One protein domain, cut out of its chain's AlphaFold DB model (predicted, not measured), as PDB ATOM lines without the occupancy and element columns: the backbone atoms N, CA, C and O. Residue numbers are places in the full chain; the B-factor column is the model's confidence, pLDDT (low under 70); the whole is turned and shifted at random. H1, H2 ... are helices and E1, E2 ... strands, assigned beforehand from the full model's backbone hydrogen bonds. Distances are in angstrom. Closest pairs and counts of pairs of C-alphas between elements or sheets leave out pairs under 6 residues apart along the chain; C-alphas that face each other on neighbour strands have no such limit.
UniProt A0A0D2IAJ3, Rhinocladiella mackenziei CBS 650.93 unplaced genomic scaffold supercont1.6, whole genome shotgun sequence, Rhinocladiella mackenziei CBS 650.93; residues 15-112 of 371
ATOM      1  N   GLU A  15     128.557 190.718 148.607       87.50
ATOM      2  CA  GLU A  15     128.580 191.772 147.586       87.50
ATOM      3  C   GLU A  15     129.383 193.014 148.006       87.50
ATOM      4  O   GLU A  15     129.925 193.716 147.156       87.50
ATOM      5  N   GLU A  16     129.473 193.292 149.308       90.19
ATOM      6  CA  GLU A  16     130.264 194.406 149.843       90.19
ATOM      7  C   GLU A  16     131.754 194.053 149.903       90.19
ATOM      8  O   GLU A  16     132.610 194.904 149.666       90.19
ATOM      9  N   LEU A  17     132.065 192.789 150.197       90.12
ATOM     10  CA  LEU A  17     133.425 192.245 150.187       90.12
ATOM     11  C   LEU A  17     133.977 192.052 148.773       90.12
ATOM     12  O   LEU A  17     135.185 192.164 148.553       90.12
ATOM     13  N   HIS A  18     133.100 191.716 147.832       95.88
ATOM     14  CA  HIS A  18     133.438 191.336 146.469       95.88
ATOM     15  C   HIS A  18     132.639 192.173 145.469       95.88
ATOM     16  O   HIS A  18     131.795 191.622 144.757       95.88
ATOM     17  N   PRO A  19     132.895 193.493 145.396       96.12
ATOM     18  CA  PRO A  19     132.234 194.330 144.410       96.12
ATOM     19  C   PRO A  19     132.597 193.863 142.998       96.12
ATOM     20  O   PRO A  19     133.688 193.325 142.767       96.12
ATOM     21  N   ASP A  20     131.680 194.092 142.059       96.56
ATOM     22  CA  ASP A  20     131.932 193.877 140.635       96.56
ATOM     23  C   ASP A  20     133.105 194.752 140.174       96.56
ATOM     24  O   ASP A  20     133.293 195.882 140.641       96.56
ATOM     25  N   VAL A  21     133.907 194.234 139.243       95.81
ATOM     26  CA  VAL A  21     135.044 195.000 138.724       95.81
ATOM     27  C   VAL A  21     134.556 196.059 137.747       95.81
ATOM     28  O   VAL A  21     133.842 195.765 136.784       95.81
ATOM     29  N   ASP A  22     134.988 197.299 137.979       94.19
ATOM     30  CA  ASP A  22     134.692 198.425 137.104       94.19
ATOM     31  C   ASP A  22     135.418 198.268 135.761       94.19
ATOM     32  O   ASP A  22     136.637 198.440 135.657       94.19
ATOM     33  N   ARG A  23     134.642 197.921 134.732       88.62
ATOM     34  CA  ARG A  23     135.098 197.730 133.347       88.62
ATOM     35  C   ARG A  23     135.180 199.038 132.560       88.62
ATOM     36  O   ARG A  23     135.688 199.023 131.443       88.62
ATOM     37  N   THR A  24     134.699 200.154 133.113       86.75
ATOM     38  CA  THR A  24     134.866 201.478 132.492       86.75
ATOM     39  C   THR A  24     136.315 201.959 132.594       86.75
ATOM     40  O   THR A  24     136.778 202.745 131.767       86.75
ATOM     41  N   LEU A  25     137.070 201.424 133.558       78.88
ATOM     42  CA  LEU A  25     138.502 201.648 133.690       78.88
ATOM     43  C   LEU A  25     139.265 200.812 132.656       78.88
ATOM     44  O   LEU A  25     139.335 199.584 132.754       78.88
ATOM     45  N   ALA A  26     139.909 201.495 131.706       76.56
ATOM     46  CA  ALA A  26     140.678 200.866 130.630       76.56
ATOM     47  C   ALA A  26     141.718 199.854 131.146       76.56
ATOM     48  O   ALA A  26     141.880 198.787 130.566       76.56
ATOM     49  N   VAL A  27     142.369 200.138 132.281       81.31
ATOM     50  CA  VAL A  27     143.360 199.233 132.886       81.31
ATOM     51  C   VAL A  27     142.762 197.884 133.301       81.31
ATOM     52  O   VAL A  27     143.379 196.840 133.083       81.31
ATOM     53  N   ASN A  28     141.552 197.883 133.865       85.12
ATOM     54  CA  ASN A  28     140.872 196.653 134.259       85.12
ATOM     55  C   ASN A  28     140.450 195.871 133.023       85.12
ATOM     56  O   ASN A  28     140.664 194.664 132.966       85.12
ATOM     57  N   LEU A  29     139.908 196.567 132.023       80.31
ATOM     58  CA  LEU A  29     139.497 195.952 130.770       80.31
ATOM     59  C   LEU A  29     140.676 195.277 130.057       80.31
ATOM     60  O   LEU A  29     140.582 194.099 129.728       80.31
ATOM     61  N   THR A  30     141.802 195.975 129.892       79.81
ATOM     62  CA  THR A  30     143.004 195.417 129.252       79.81
ATOM     63  C   THR A  30     143.498 194.170 129.977       79.81
ATOM     64  O   THR A  30     143.732 193.145 129.350       79.81
ATOM     65  N   ARG A  31     143.589 194.214 131.310       85.88
ATOM     66  CA  ARG A  31     144.024 193.057 132.107       85.88
ATOM     67  C   ARG A  31     143.065 191.876 131.997       85.88
ATOM     68  O   ARG A  31     143.524 190.745 131.890       85.88
ATOM     69  N   LEU A  32     141.755 192.119 132.000       86.94
ATOM     70  CA  LEU A  32     140.757 191.066 131.805       86.94
ATOM     71  C   LEU A  32     140.883 190.407 130.428       86.94
ATOM     72  O   LEU A  32     140.772 189.186 130.336       86.94
ATOM     73  N   LEU A  33     141.153 191.190 129.380       78.88
ATOM     74  CA  LEU A  33     141.403 190.664 128.036       78.88
ATOM     75  C   LEU A  33     142.665 189.792 128.008       78.88
ATOM     76  O   LEU A  33     142.598 188.652 127.558       78.88
ATOM     77  N   THR A  34     143.776 190.267 128.581       81.62
ATOM     78  CA  THR A  34     145.026 189.492 128.683       81.62
ATOM     79  C   THR A  34     144.842 188.193 129.474       81.62
ATOM     80  O   THR A  34     145.373 187.150 129.103       81.62
ATOM     81  N   LEU A  35     144.069 188.226 130.560       86.88
ATOM     82  CA  LEU A  35     143.734 187.025 131.328       86.88
ATOM     83  C   LEU A  35     142.910 186.035 130.492       86.88
ATOM     84  O   LEU A  35     143.182 184.835 130.535       86.88
ATOM     85  N   GLY A  36     141.958 186.534 129.699       81.25
ATOM     86  CA  GLY A  36     141.186 185.731 128.750       81.25
ATOM     87  C   GLY A  36     142.067 184.973 127.756       81.25
ATOM     88  O   GLY A  36     141.879 183.774 127.560       81.25
ATOM     89  N   GLU A  37     143.083 185.637 127.199       80.69
ATOM     90  CA  GLU A  37     144.065 185.017 126.293       80.69
ATOM     91  C   GLU A  37     144.905 183.926 126.974       80.69
ATOM     92  O   GLU A  37     145.384 183.002 126.317       80.69
ATOM     93  N   ALA A  38     145.045 183.989 128.298       82.19
ATOM     94  CA  ALA A  38     145.777 183.015 129.096       82.19
ATOM     95  C   ALA A  38     144.877 181.964 129.778       82.19
ATOM     96  O   ALA A  38     145.233 181.439 130.835       82.19
ATOM     97  N   ASN A  39     143.719 181.648 129.188       88.94
ATOM     98  CA  ASN A  39     142.761 180.641 129.674       88.94
ATOM     99  C   ASN A  39     142.160 180.939 131.062       88.94
ATOM    100  O   ASN A  39     141.854 180.024 131.841       88.94
ATOM    101  N   TRP A  40     141.960 182.218 131.381       93.62
ATOM    102  CA  TRP A  40     141.155 182.633 132.528       93.62
ATOM    103  C   TRP A  40     139.762 183.065 132.084       93.62
ATOM    104  O   TRP A  40     139.592 183.772 131.098       93.62
ATOM    105  N   PHE A  41     138.750 182.678 132.853       95.56
ATOM    106  CA  PHE A  41     137.353 182.901 132.499       95.56
ATOM    107  C   PHE A  41     136.631 183.635 133.613       95.56
ATOM    108  O   PHE A  41     136.660 183.207 134.768       95.56
ATOM    109  N   VAL A  42     135.967 184.730 133.252       97.00
ATOM    110  CA  VAL A  42     135.099 185.475 134.161       97.00
ATOM    111  C   VAL A  42     133.694 184.884 134.118       97.00
ATOM    112  O   VAL A  42     133.128 184.687 133.045       97.00
ATOM    113  N   SER A  43     133.120 184.629 135.285       96.94
ATOM    114  CA  SER A  43     131.734 184.186 135.442       96.94
ATOM    115  C   SER A  43     131.150 184.732 136.748       96.94
ATOM    116  O   SER A  43     131.793 185.527 137.435       96.94
ATOM    117  N   ARG A  44     129.917 184.346 137.089       96.88
ATOM    118  CA  ARG A  44     129.338 184.598 138.415       96.88
ATOM    119  C   ARG A  44     129.154 183.290 139.174       96.88
ATOM    120  O   ARG A  44     128.878 182.260 138.561       96.88
ATOM    121  N   GLY A  45     129.322 183.346 140.491       96.06
ATOM    122  CA  GLY A  45     129.028 182.243 141.400       96.06
ATOM    123  C   GLY A  45     130.199 181.820 142.279       96.06
ATOM    124  O   GLY A  45     131.068 182.618 142.612       96.06
ATOM    125  N   LYS A  46     130.213 180.544 142.676       93.94
ATOM    126  CA  LYS A  46     131.211 179.958 143.596       93.94
ATOM    127  C   LYS A  46     132.354 179.217 142.887       93.94
ATOM    128  O   LYS A  46     133.277 178.697 143.522       93.94
ATOM    129  N   GLY A  47     132.301 179.182 141.559       93.94
ATOM    130  CA  GLY A  47     133.254 178.487 140.708       93.94
ATOM    131  C   GLY A  47     133.004 176.976 140.655       93.94
ATOM    132  O   GLY A  47     132.161 176.449 141.372       93.94
ATOM    133  N   PRO A  48     133.770 176.241 139.842       91.06
ATOM    134  CA  PRO A  48     133.517 174.834 139.526       91.06
ATOM    135  C   PRO A  48     133.799 173.867 140.683       91.06
ATOM    136  O   PRO A  48     133.550 172.672 140.569       91.06
ATOM    137  N   ARG A  49     134.352 174.367 141.792       89.44
ATOM    138  CA  ARG A  49     134.545 173.609 143.036       89.44
ATOM    139  C   ARG A  49     133.543 173.997 144.123       89.44
ATOM    140  O   ARG A  49     133.738 173.575 145.258       89.44
ATOM    141  N   GLU A  50     132.553 174.831 143.799       91.62
ATOM    142  CA  GLU A  50     131.512 175.296 144.725       91.62
ATOM    143  C   GLU A  50     132.088 175.841 146.044       91.62
ATOM    144  O   GLU A  50     131.638 175.508 147.141       91.62
ATOM    145  N   ARG A  51     133.144 176.666 145.962       87.62
ATOM    146  CA  ARG A  51     133.795 177.202 147.165       87.62
ATOM    147  C   ARG A  51     132.900 178.250 147.815       87.62
ATOM    148  O   ARG A  51     132.536 179.238 147.191       87.62
ATOM    149  N   GLU A  52     132.638 178.086 149.104       91.94
ATOM    150  CA  GLU A  52     131.879 179.073 149.883       91.94
ATOM    151  C   GLU A  52     132.719 180.275 150.314       91.94
ATOM    152  O   GLU A  52     132.166 181.283 150.736       91.94
ATOM    153  N   ILE A  53     134.048 180.188 150.192       89.62
ATOM    154  CA  ILE A  53     134.980 181.237 150.612       89.62
ATOM    155  C   ILE A  53     135.973 181.594 149.508       89.62
ATOM    156  O   ILE A  53     136.481 180.731 148.782       89.62
ATOM    157  N   CYS A  54     136.298 182.880 149.420       88.38
ATOM    158  CA  CYS A  54     137.303 183.405 148.513       88.38
ATOM    159  C   CYS A  54     138.692 182.906 148.926       88.38
ATOM    160  O   CYS A  54     139.102 183.026 150.080       88.38
ATOM    161  N   LEU A  55     139.458 182.384 147.967       84.25
ATOM    162  CA  LEU A  55     140.816 181.891 148.213       84.25
ATOM    163  C   LEU A  55     141.800 182.984 148.648       84.25
ATOM    164  O   LEU A  55     142.811 182.667 149.273       84.25
ATOM    165  N   TRP A  56     141.504 184.244 148.321       85.00
ATOM    166  CA  TRP A  56     142.349 185.392 148.632       85.00
ATOM    167  C   TRP A  56     142.050 185.961 150.023       85.00
ATOM    168  O   TRP A  56     142.788 185.704 150.969       85.00
ATOM    169  N   CYS A  57     140.936 186.681 150.182       84.44
ATOM    170  CA  CYS A  57     140.617 187.372 151.435       84.44
ATOM    171  C   CYS A  57     139.890 186.503 152.475       84.44
ATOM    172  O   CYS A  57     139.622 186.982 153.571       84.44
ATOM    173  N   ARG A  58     139.546 185.249 152.139       87.50
ATOM    174  CA  ARG A  58     138.770 184.318 152.985       87.50
ATOM    175  C   ARG A  58     137.334 184.758 153.308       87.50
ATOM    176  O   ARG A  58     136.683 184.097 154.108       87.50
ATOM    177  N   GLY A  59     136.832 185.811 152.663       87.12
ATOM    178  CA  GLY A  59     135.433 186.240 152.761       87.12
ATOM    179  C   GLY A  59     134.456 185.290 152.051       87.12
ATOM    180  O   GLY A  59     134.887 184.533 151.174       87.12
ATOM    181  N   PRO A  60     133.162 185.303 152.423       92.12
ATOM    182  CA  PRO A  60     132.133 184.470 151.806       92.12
ATOM    183  C   PRO A  60     131.907 184.800 150.324       92.12
ATOM    184  O   PRO A  60     131.834 185.965 149.938       92.12
ATOM    185  N   LEU A  61     131.733 183.763 149.503       93.12
ATOM    186  CA  LEU A  61     131.335 183.855 148.098       93.12
ATOM    187  C   LEU A  61     129.843 183.566 147.934       93.12
ATOM    188  O   LEU A  61     129.291 182.646 148.541       93.12
ATOM    189  N   HIS A  62     129.203 184.319 147.046       94.19
ATOM    190  CA  HIS A  62     127.784 184.202 146.740       94.19
ATOM    191  C   HIS A  62     127.552 183.938 145.247       94.19
ATOM    192  O   HIS A  62     128.416 184.209 144.415       94.19
ATOM    193  N   GLU A  63     126.359 183.454 144.889       94.88
ATOM    194  CA  GLU A  63     125.968 183.164 143.498       94.88
ATOM    195  C   GLU A  63     126.083 184.385 142.574       94.88
ATOM    196  O   GLU A  63     126.304 184.262 141.371       94.88
ATOM    197  N   LYS A  64     125.959 185.582 143.152       95.12
ATOM    198  CA  LYS A  64     126.052 186.851 142.429       95.12
ATOM    199  C   LYS A  64     127.473 187.391 142.307       95.12
ATOM    200  O   LYS A  64     127.667 188.296 141.504       95.12
ATOM    201  N   CYS A  65     128.446 186.884 143.062       96.12
ATOM    202  CA  CYS A  65     129.810 187.407 143.022       96.12
ATOM    203  C   CYS A  65     130.432 187.165 141.646       96.12
ATOM    204  O   CYS A  65     130.376 186.048 141.131       96.12
ATOM    205  N   GLU A  66     131.057 188.189 141.066       97.56
ATOM    206  CA  GLU A  66     131.946 187.985 139.927       97.56
ATOM    207  C   GLU A  66     133.178 187.210 140.374       97.56
ATOM    208  O   GLU A  66     133.846 187.560 141.352       97.56
ATOM    209  N   ILE A  67     133.487 186.158 139.633       97.50
ATOM    210  CA  ILE A  67     134.645 185.315 139.864       97.50
ATOM    211  C   ILE A  67     135.476 185.200 138.602       97.50
ATOM    212  O   ILE A  67     134.984 185.371 137.487       97.50
ATOM    213  N   ILE A  68     136.740 184.858 138.791       97.69
ATOM    214  CA  ILE A  68     137.638 184.478 137.712       97.69
ATOM    215  C   ILE A  68     138.189 183.087 137.979       97.69
ATOM    216  O   ILE A  68     138.588 182.779 139.104       97.69
ATOM    217  N   THR A  69     138.172 182.238 136.956       96.62
ATOM    218  CA  THR A  69     138.563 180.830 137.037       96.62
ATOM    219  C   THR A  69     139.704 180.558 136.075       96.62
ATOM    220  O   THR A  69     139.585 180.853 134.890       96.62
ATOM    221  N   HIS A  70     140.790 179.972 136.570       93.62
ATOM    222  CA  HIS A  70     141.884 179.503 135.721       93.62
ATOM    223  C   HIS A  70     141.574 178.089 135.228       93.62
ATOM    224  O   HIS A  70     141.473 177.187 136.065       93.62
ATOM    225  N   MET A  71     141.424 177.898 133.914       88.25
ATOM    226  CA  MET A  71     141.123 176.601 133.298       88.25
ATOM    227  C   MET A  71     142.318 176.103 132.484       88.25
ATOM    228  O   MET A  71     142.354 176.216 131.265       88.25
ATOM    229  N   ASP A  72     143.296 175.523 133.172       80.75
ATOM    230  CA  ASP A  72     144.507 174.986 132.544       80.75
ATOM    231  C   ASP A  72     144.683 173.514 132.903       80.75
ATOM    232  O   ASP A  72     145.562 173.187 133.698       80.75
ATOM    233  N   GLY A  73     143.770 172.661 132.404       80.25
ATOM    234  CA  GLY A  73     143.731 171.182 132.455       80.25
ATOM    235  C   GLY A  73     143.841 170.513 133.839       80.25
ATOM    236  O   GLY A  73     143.037 169.665 134.211       80.25
ATOM    237  N   LYS A  74     144.856 170.896 134.607       81.94
ATOM    238  CA  LYS A  74     145.196 170.553 135.987       81.94
ATOM    239  C   LYS A  74     144.719 171.607 136.996       81.94
ATOM    240  O   LYS A  74     144.513 171.273 138.164       81.94
ATOM    241  N   CYS A  75     144.557 172.869 136.587       84.62
ATOM    242  CA  CYS A  75     144.030 173.930 137.448       84.62
ATOM    243  C   CYS A  75     142.573 174.235 137.101       84.62
ATOM    244  O   CYS A  75     142.228 174.368 135.934       84.62
ATOM    245  N   ASN A  76     141.740 174.318 138.139       91.12
ATOM    246  CA  ASN A  76     140.341 174.725 138.037       91.12
ATOM    247  C   ASN A  76     139.929 175.448 139.331       91.12
ATOM    248  O   ASN A  76     139.032 175.017 140.060       91.12
ATOM    249  N   ASN A  77     140.741 176.434 139.723       90.88
ATOM    250  CA  ASN A  77     140.517 177.245 140.919       90.88
ATOM    251  C   ASN A  77     139.898 178.581 140.523       90.88
ATOM    252  O   ASN A  77     140.187 179.098 139.444       90.88
ATOM    253  N   SER A  78     139.092 179.128 141.431       94.81
ATOM    254  CA  SER A  78     138.393 180.394 141.239       94.81
ATOM    255  C   SER A  78     138.623 181.339 142.409       94.81
ATOM    256  O   SER A  78     138.814 180.905 143.551       94.81
ATOM    257  N   TRP A  79     138.560 182.630 142.114       95.62
ATOM    258  CA  TRP A  79     138.686 183.731 143.066       95.62
ATOM    259  C   TRP A  79     137.578 184.742 142.812       95.62
ATOM    260  O   TRP A  79     137.147 184.878 141.669       95.62
ATOM    261  N   ALA A  80     137.174 185.498 143.837       97.50
ATOM    262  CA  ALA A  80     136.426 186.730 143.604       97.50
ATOM    263  C   ALA A  80     137.236 187.630 142.664       97.50
ATOM    264  O   ALA A  80     138.425 187.870 142.908       97.50
ATOM    265  N   LEU A  81     136.604 188.102 141.590       97.44
ATOM    266  CA  LEU A  81     137.294 188.809 140.520       97.44
ATOM    267  C   LEU A  81     137.951 190.093 141.039       97.44
ATOM    268  O   LEU A  81     139.108 190.351 140.720       97.44
ATOM    269  N   SER A  82     137.266 190.850 141.897       97.00
ATOM    270  CA  SER A  82     137.818 192.055 142.529       97.00
ATOM    271  C   SER A  82     139.063 191.768 143.369       97.00
ATOM    272  O   SER A  82     140.061 192.470 143.227       97.00
ATOM    273  N   CYS A  83     139.059 190.698 144.168       94.12
ATOM    274  CA  CYS A  83     140.232 190.289 144.944       94.12
ATOM    275  C   CYS A  83     141.406 189.854 144.054       94.12
ATOM    276  O   CYS A  83     142.555 190.154 144.360       94.12
ATOM    277  N   PHE A  84     141.130 189.138 142.962       94.88
ATOM    278  CA  PHE A  84     142.179 188.697 142.046       94.88
ATOM    279  C   PHE A  84     142.771 189.859 141.246       94.88
ATOM    280  O   PHE A  84     143.983 189.932 141.067       94.88
ATOM    281  N   MET A  85     141.933 190.799 140.810       94.12
ATOM    282  CA  MET A  85     142.383 192.021 140.147       94.12
ATOM    283  C   MET A  85     143.206 192.896 141.084       94.12
ATOM    284  O   MET A  85     144.204 193.460 140.652       94.12
ATOM    285  N   GLU A  86     142.838 192.997 142.361       90.38
ATOM    286  CA  GLU A  86     143.670 193.649 143.375       90.38
ATOM    287  C   GLU A  86     145.033 192.969 143.505       90.38
ATOM    288  O   GLU A  86     146.043 193.651 143.414       90.38
ATOM    289  N   TRP A  87     145.079 191.637 143.591       89.69
ATOM    290  CA  TRP A  87     146.355 190.923 143.586       89.69
ATOM    291  C   TRP A  87     147.179 191.210 142.319       89.69
ATOM    292  O   TRP A  87     148.372 191.457 142.421       89.69
ATOM    293  N   ILE A  88     146.566 191.241 141.131       88.00
ATOM    294  CA  ILE A  88     147.274 191.598 139.889       88.00
ATOM    295  C   ILE A  88     147.797 193.031 139.926       88.00
ATOM    296  O   ILE A  88     148.902 193.262 139.446       88.00
ATOM    297  N   ASN A  89     147.025 193.981 140.461       85.38
ATOM    298  CA  ASN A  89     147.506 195.344 140.680       85.38
ATOM    299  C   ASN A  89     148.726 195.310 141.595       85.38
ATOM    300  O   ASN A  89     149.785 195.758 141.191       85.38
ATOM    301  N   ASP A  90     148.607 194.681 142.761       80.44
ATOM    302  CA  ASP A  90     149.684 194.608 143.744       80.44
ATOM    303  C   ASP A  90     150.943 193.938 143.188       80.44
ATOM    304  O   ASP A  90     152.042 194.327 143.564       80.44
ATOM    305  N   GLN A  91     150.798 192.931 142.320       80.81
ATOM    306  CA  GLN A  91     151.931 192.305 141.648       80.81
ATOM    307  C   GLN A  91     152.497 193.200 140.549       80.81
ATOM    308  O   GLN A  91     153.690 193.412 140.528       80.81
ATOM    309  N   LEU A  92     151.691 193.732 139.632       75.69
ATOM    310  CA  LEU A  92     152.206 194.537 138.516       75.69
ATOM    311  C   LEU A  92     152.724 195.916 138.942       75.69
ATOM    312  O   LEU A  92     153.573 196.477 138.254       75.69
ATOM    313  N   ASP A  93     152.205 196.455 140.043       66.75
ATOM    314  CA  ASP A  93     152.665 197.700 140.654       66.75
ATOM    315  C   ASP A  93     153.912 197.463 141.534       66.75
ATOM    316  O   ASP A  93     154.577 198.420 141.937       66.75
ATOM    317  N   ASP A  94     154.260 196.198 141.806       63.25
ATOM    318  CA  ASP A  94     155.565 195.805 142.331       63.25
ATOM    319  C   ASP A  94     156.601 195.924 141.202       63.25
ATOM    320  O   ASP A  94     156.510 195.261 140.166       63.25
ATOM    321  N   VAL A  95     157.589 196.803 141.391       50.41
ATOM    322  CA  VAL A  95     158.553 197.253 140.362       50.41
ATOM    323  C   VAL A  95     159.394 196.090 139.801       50.41
ATOM    324  O   VAL A  95     160.029 196.221 138.753       50.41
ATOM    325  N   GLU A  96     159.354 194.925 140.450       53.56
ATOM    326  CA  GLU A  96     160.084 193.717 140.071       53.56
ATOM    327  C   GLU A  96     159.210 192.574 139.533       53.56
ATOM    328  O   GLU A  96     159.750 191.518 139.198       53.56
ATOM    329  N   ALA A  97     157.889 192.717 139.386       56.47
ATOM    330  CA  ALA A  97     157.074 191.627 138.845       56.47
ATOM    331  C   ALA A  97     157.196 191.521 137.318       56.47
ATOM    332  O   ALA A  97     156.296 191.838 136.540       56.47
ATOM    333  N   TYR A  98     158.304 190.950 136.859       69.94
ATOM    334  CA  TYR A  98     158.492 190.576 135.457       69.94
ATOM    335  C   TYR A  98     157.612 189.393 135.041       69.94
ATOM    336  O   TYR A  98     157.640 188.997 133.876       69.94
ATOM    337  N   LYS A  99     156.858 188.778 135.954       84.88
ATOM    338  CA  LYS A  99     156.112 187.543 135.713       84.88
ATOM    339  C   LYS A  99     154.875 187.476 136.600       84.88
ATOM    340  O   LYS A  99     154.998 187.588 137.813       84.88
ATOM    341  N   LEU A 100     153.720 187.157 136.013       86.69
ATOM    342  CA  LEU A 100     152.557 186.701 136.779       86.69
ATOM    343  C   LEU A 100     152.317 185.221 136.526       86.69
ATOM    344  O   LEU A 100     152.431 184.729 135.400       86.69
ATOM    345  N   SER A 101     152.002 184.503 137.597       88.44
ATOM    346  CA  SER A 101     151.682 183.079 137.558       88.44
ATOM    347  C   SER A 101     150.451 182.792 138.390       88.44
ATOM    348  O   SER A 101     150.198 183.470 139.382       88.44
ATOM    349  N   CYS A 102     149.684 181.778 138.001       86.81
ATOM    350  CA  CYS A 102     148.541 181.325 138.773       86.81
ATOM    351  C   CYS A 102     148.991 180.994 140.209       86.81
ATOM    352  O   CYS A 102     149.845 180.116 140.369       86.81
ATOM    353  N   PRO A 103     148.395 181.600 141.253       81.69
ATOM    354  CA  PRO A 103     148.822 181.377 142.638       81.69
ATOM    355  C   PRO A 103     148.708 179.921 143.112       81.69
ATOM    356  O   PRO A 103     149.326 179.543 144.098       81.69
ATOM    357  N   MET A 104     147.900 179.100 142.428       83.94
ATOM    358  CA  MET A 104     147.644 177.713 142.828       83.94
ATOM    359  C   MET A 104     148.468 176.683 142.059       83.94
ATOM    360  O   MET A 104     148.876 175.690 142.650       83.94
ATOM    361  N   CYS A 105     148.679 176.864 140.751       82.88
ATOM    362  CA  CYS A 105     149.412 175.885 139.935       82.88
ATOM    363  C   CYS A 105     150.774 176.382 139.437       82.88
ATOM    364  O   CYS A 105     151.495 175.609 138.815       82.88
ATOM    365  N   GLY A 106     151.127 177.650 139.673       82.94
ATOM    366  CA  GLY A 106     152.403 178.234 139.251       82.94
ATOM    367  C   GLY A 106     152.546 178.436 137.739       82.94
ATOM    368  O   GLY A 106     153.587 178.910 137.287       82.94
ATOM    369  N   VAL A 107     151.518 178.103 136.952       85.44
ATOM    370  CA  VAL A 107     151.513 178.301 135.500       85.44
ATOM    371  C   VAL A 107     151.557 179.787 135.205       85.44
ATOM    372  O   VAL A 107     150.766 180.569 135.731       85.44
ATOM    373  N   GLN A 108     152.529 180.167 134.391       86.12
ATOM    374  CA  GLN A 108     152.789 181.546 134.036       86.12
ATOM    375  C   GLN A 108     151.797 182.017 132.978       86.12
ATOM    376  O   GLN A 108     151.633 181.354 131.960       86.12
ATOM    377  N   PHE A 109     151.188 183.177 133.208       82.81
ATOM    378  CA  PHE A 109     150.236 183.783 132.271       82.81
ATOM    379  C   PHE A 109     150.652 185.186 131.811       82.81
ATOM    380  O   PHE A 109     150.033 185.749 130.918       82.81
ATOM    381  N   TYR A 110     151.709 185.755 132.395       83.00
ATOM    382  CA  TYR A 110     152.274 187.031 131.966       83.00
ATOM    383  C   TYR A 110     153.797 187.026 132.124       83.00
ATOM    384  O   TYR A 110     154.327 186.469 133.094       83.00
ATOM    385  N   HIS A 111     154.507 187.654 131.186       80.00
ATOM    386  CA  HIS A 111     155.935 187.951 131.291       80.00
ATOM    387  C   HIS A 111     156.232 189.322 130.684       80.00
ATOM    388  O   HIS A 111     155.955 189.534 129.509       80.00
ATOM    389  N   SER A 112     156.847 190.224 131.447       67.12
ATOM    390  CA  SER A 112     157.251 191.549 130.958       67.12
ATOM    391  C   SER A 112     158.446 191.474 129.989       67.12
ATOM    392  O   SER A 112     158.569 192.272 129.062       67.12
TER     393      SER A 112
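AT A GLANCE: This is residues 15 to 112 of the 371 residues of an uncharacterized protein of Rhinocladiella mackenziei CBS 650.93 (UniProt A0A0D2IAJ3). A strongly twisted sheet of three strands, E1, E2 and E3, has two helices, H1 and H2, standing up from one of its faces about perpendicular to each other, while a small separate hairpin, E4 and E5, sits beyond them toward one end of the longest axis. A long loop, residues 45 to 65, makes the other end. The printed part has 98 residues, with two named helices and five named strands in the order H1 E1 E2 E3 H2 E4 E5; both sheets, E1 - E2 - E3 and E4 - E5, are antiparallel, and the class is mixed, helices and strands. The whole is compact, with a radius of gyration of the C-alphas of 12.7 A, and rounded, spanning 35 by 32 by 21 A.

IN THESE COORDINATES: H1, residues 26 to 37, begins at C-alpha 26 at (140.678, 200.866, 130.630) and is 16.8 A long. E1 is residues 40 to 44, 13.3 A. E2, residues 66 to 72, is the longest strand at 19.5 A, and E3, residues 75 to 80, measures 16.1 A. H2, residues 81 to 92, is 16.1 A long and begins at C-alpha 81 at (137.294, 188.809, 140.520). E4 is residues 99 to 101, 6.6 A, and E5 is residues 108 to 111, 7.6 A, ending at C-alpha 111 at (155.935, 187.951, 131.291).

HOW THE PARTS SIT: E1, E2 and E3 form a meander, each strand the antiparallel neighbour of the one before, with E1 and E3 as edge strands. The sheet is only just strongly twisted, its C-alphas lying up to 4.1 A off the best plane. In the hairpin E1 and E2, N 41 and O 69 are 2.9 A apart, within hydrogen-bond range; in the hairpin E2 and E3, N 68 and O 79 are 2.9 A apart. H1 is on the sheet, over E1, at a height over the sheet of 9.0 A. H2 is on the same face, over E3, at a height of 11.3 A; the C-alphas of Ile 67 in E2 and Leu 81 in H2 are their closest, 4.4 A. H1 and H2 are close but not clearly touching, with C-alphas 28 and 85 closest at 7.6 A, and stand about perpendicular at 83 degrees. In both helices every O i to N i+4 pair is within hydrogen-bond range. In the hairpin E4 and E5, N 109 and O 100 are 3.0 A apart. E4 and E5 are apart from E1, E2 and E3.

THE WHOLE: The C-alphas farthest apart are those of Glu 63 and Glu 96, 35.9 A. The printed part has no cut. The link from E1 to E2, 21 residues, is long. Mean pLDDT of the printed part is 86.8; residues 93 to 98 and residue 112 are under 70.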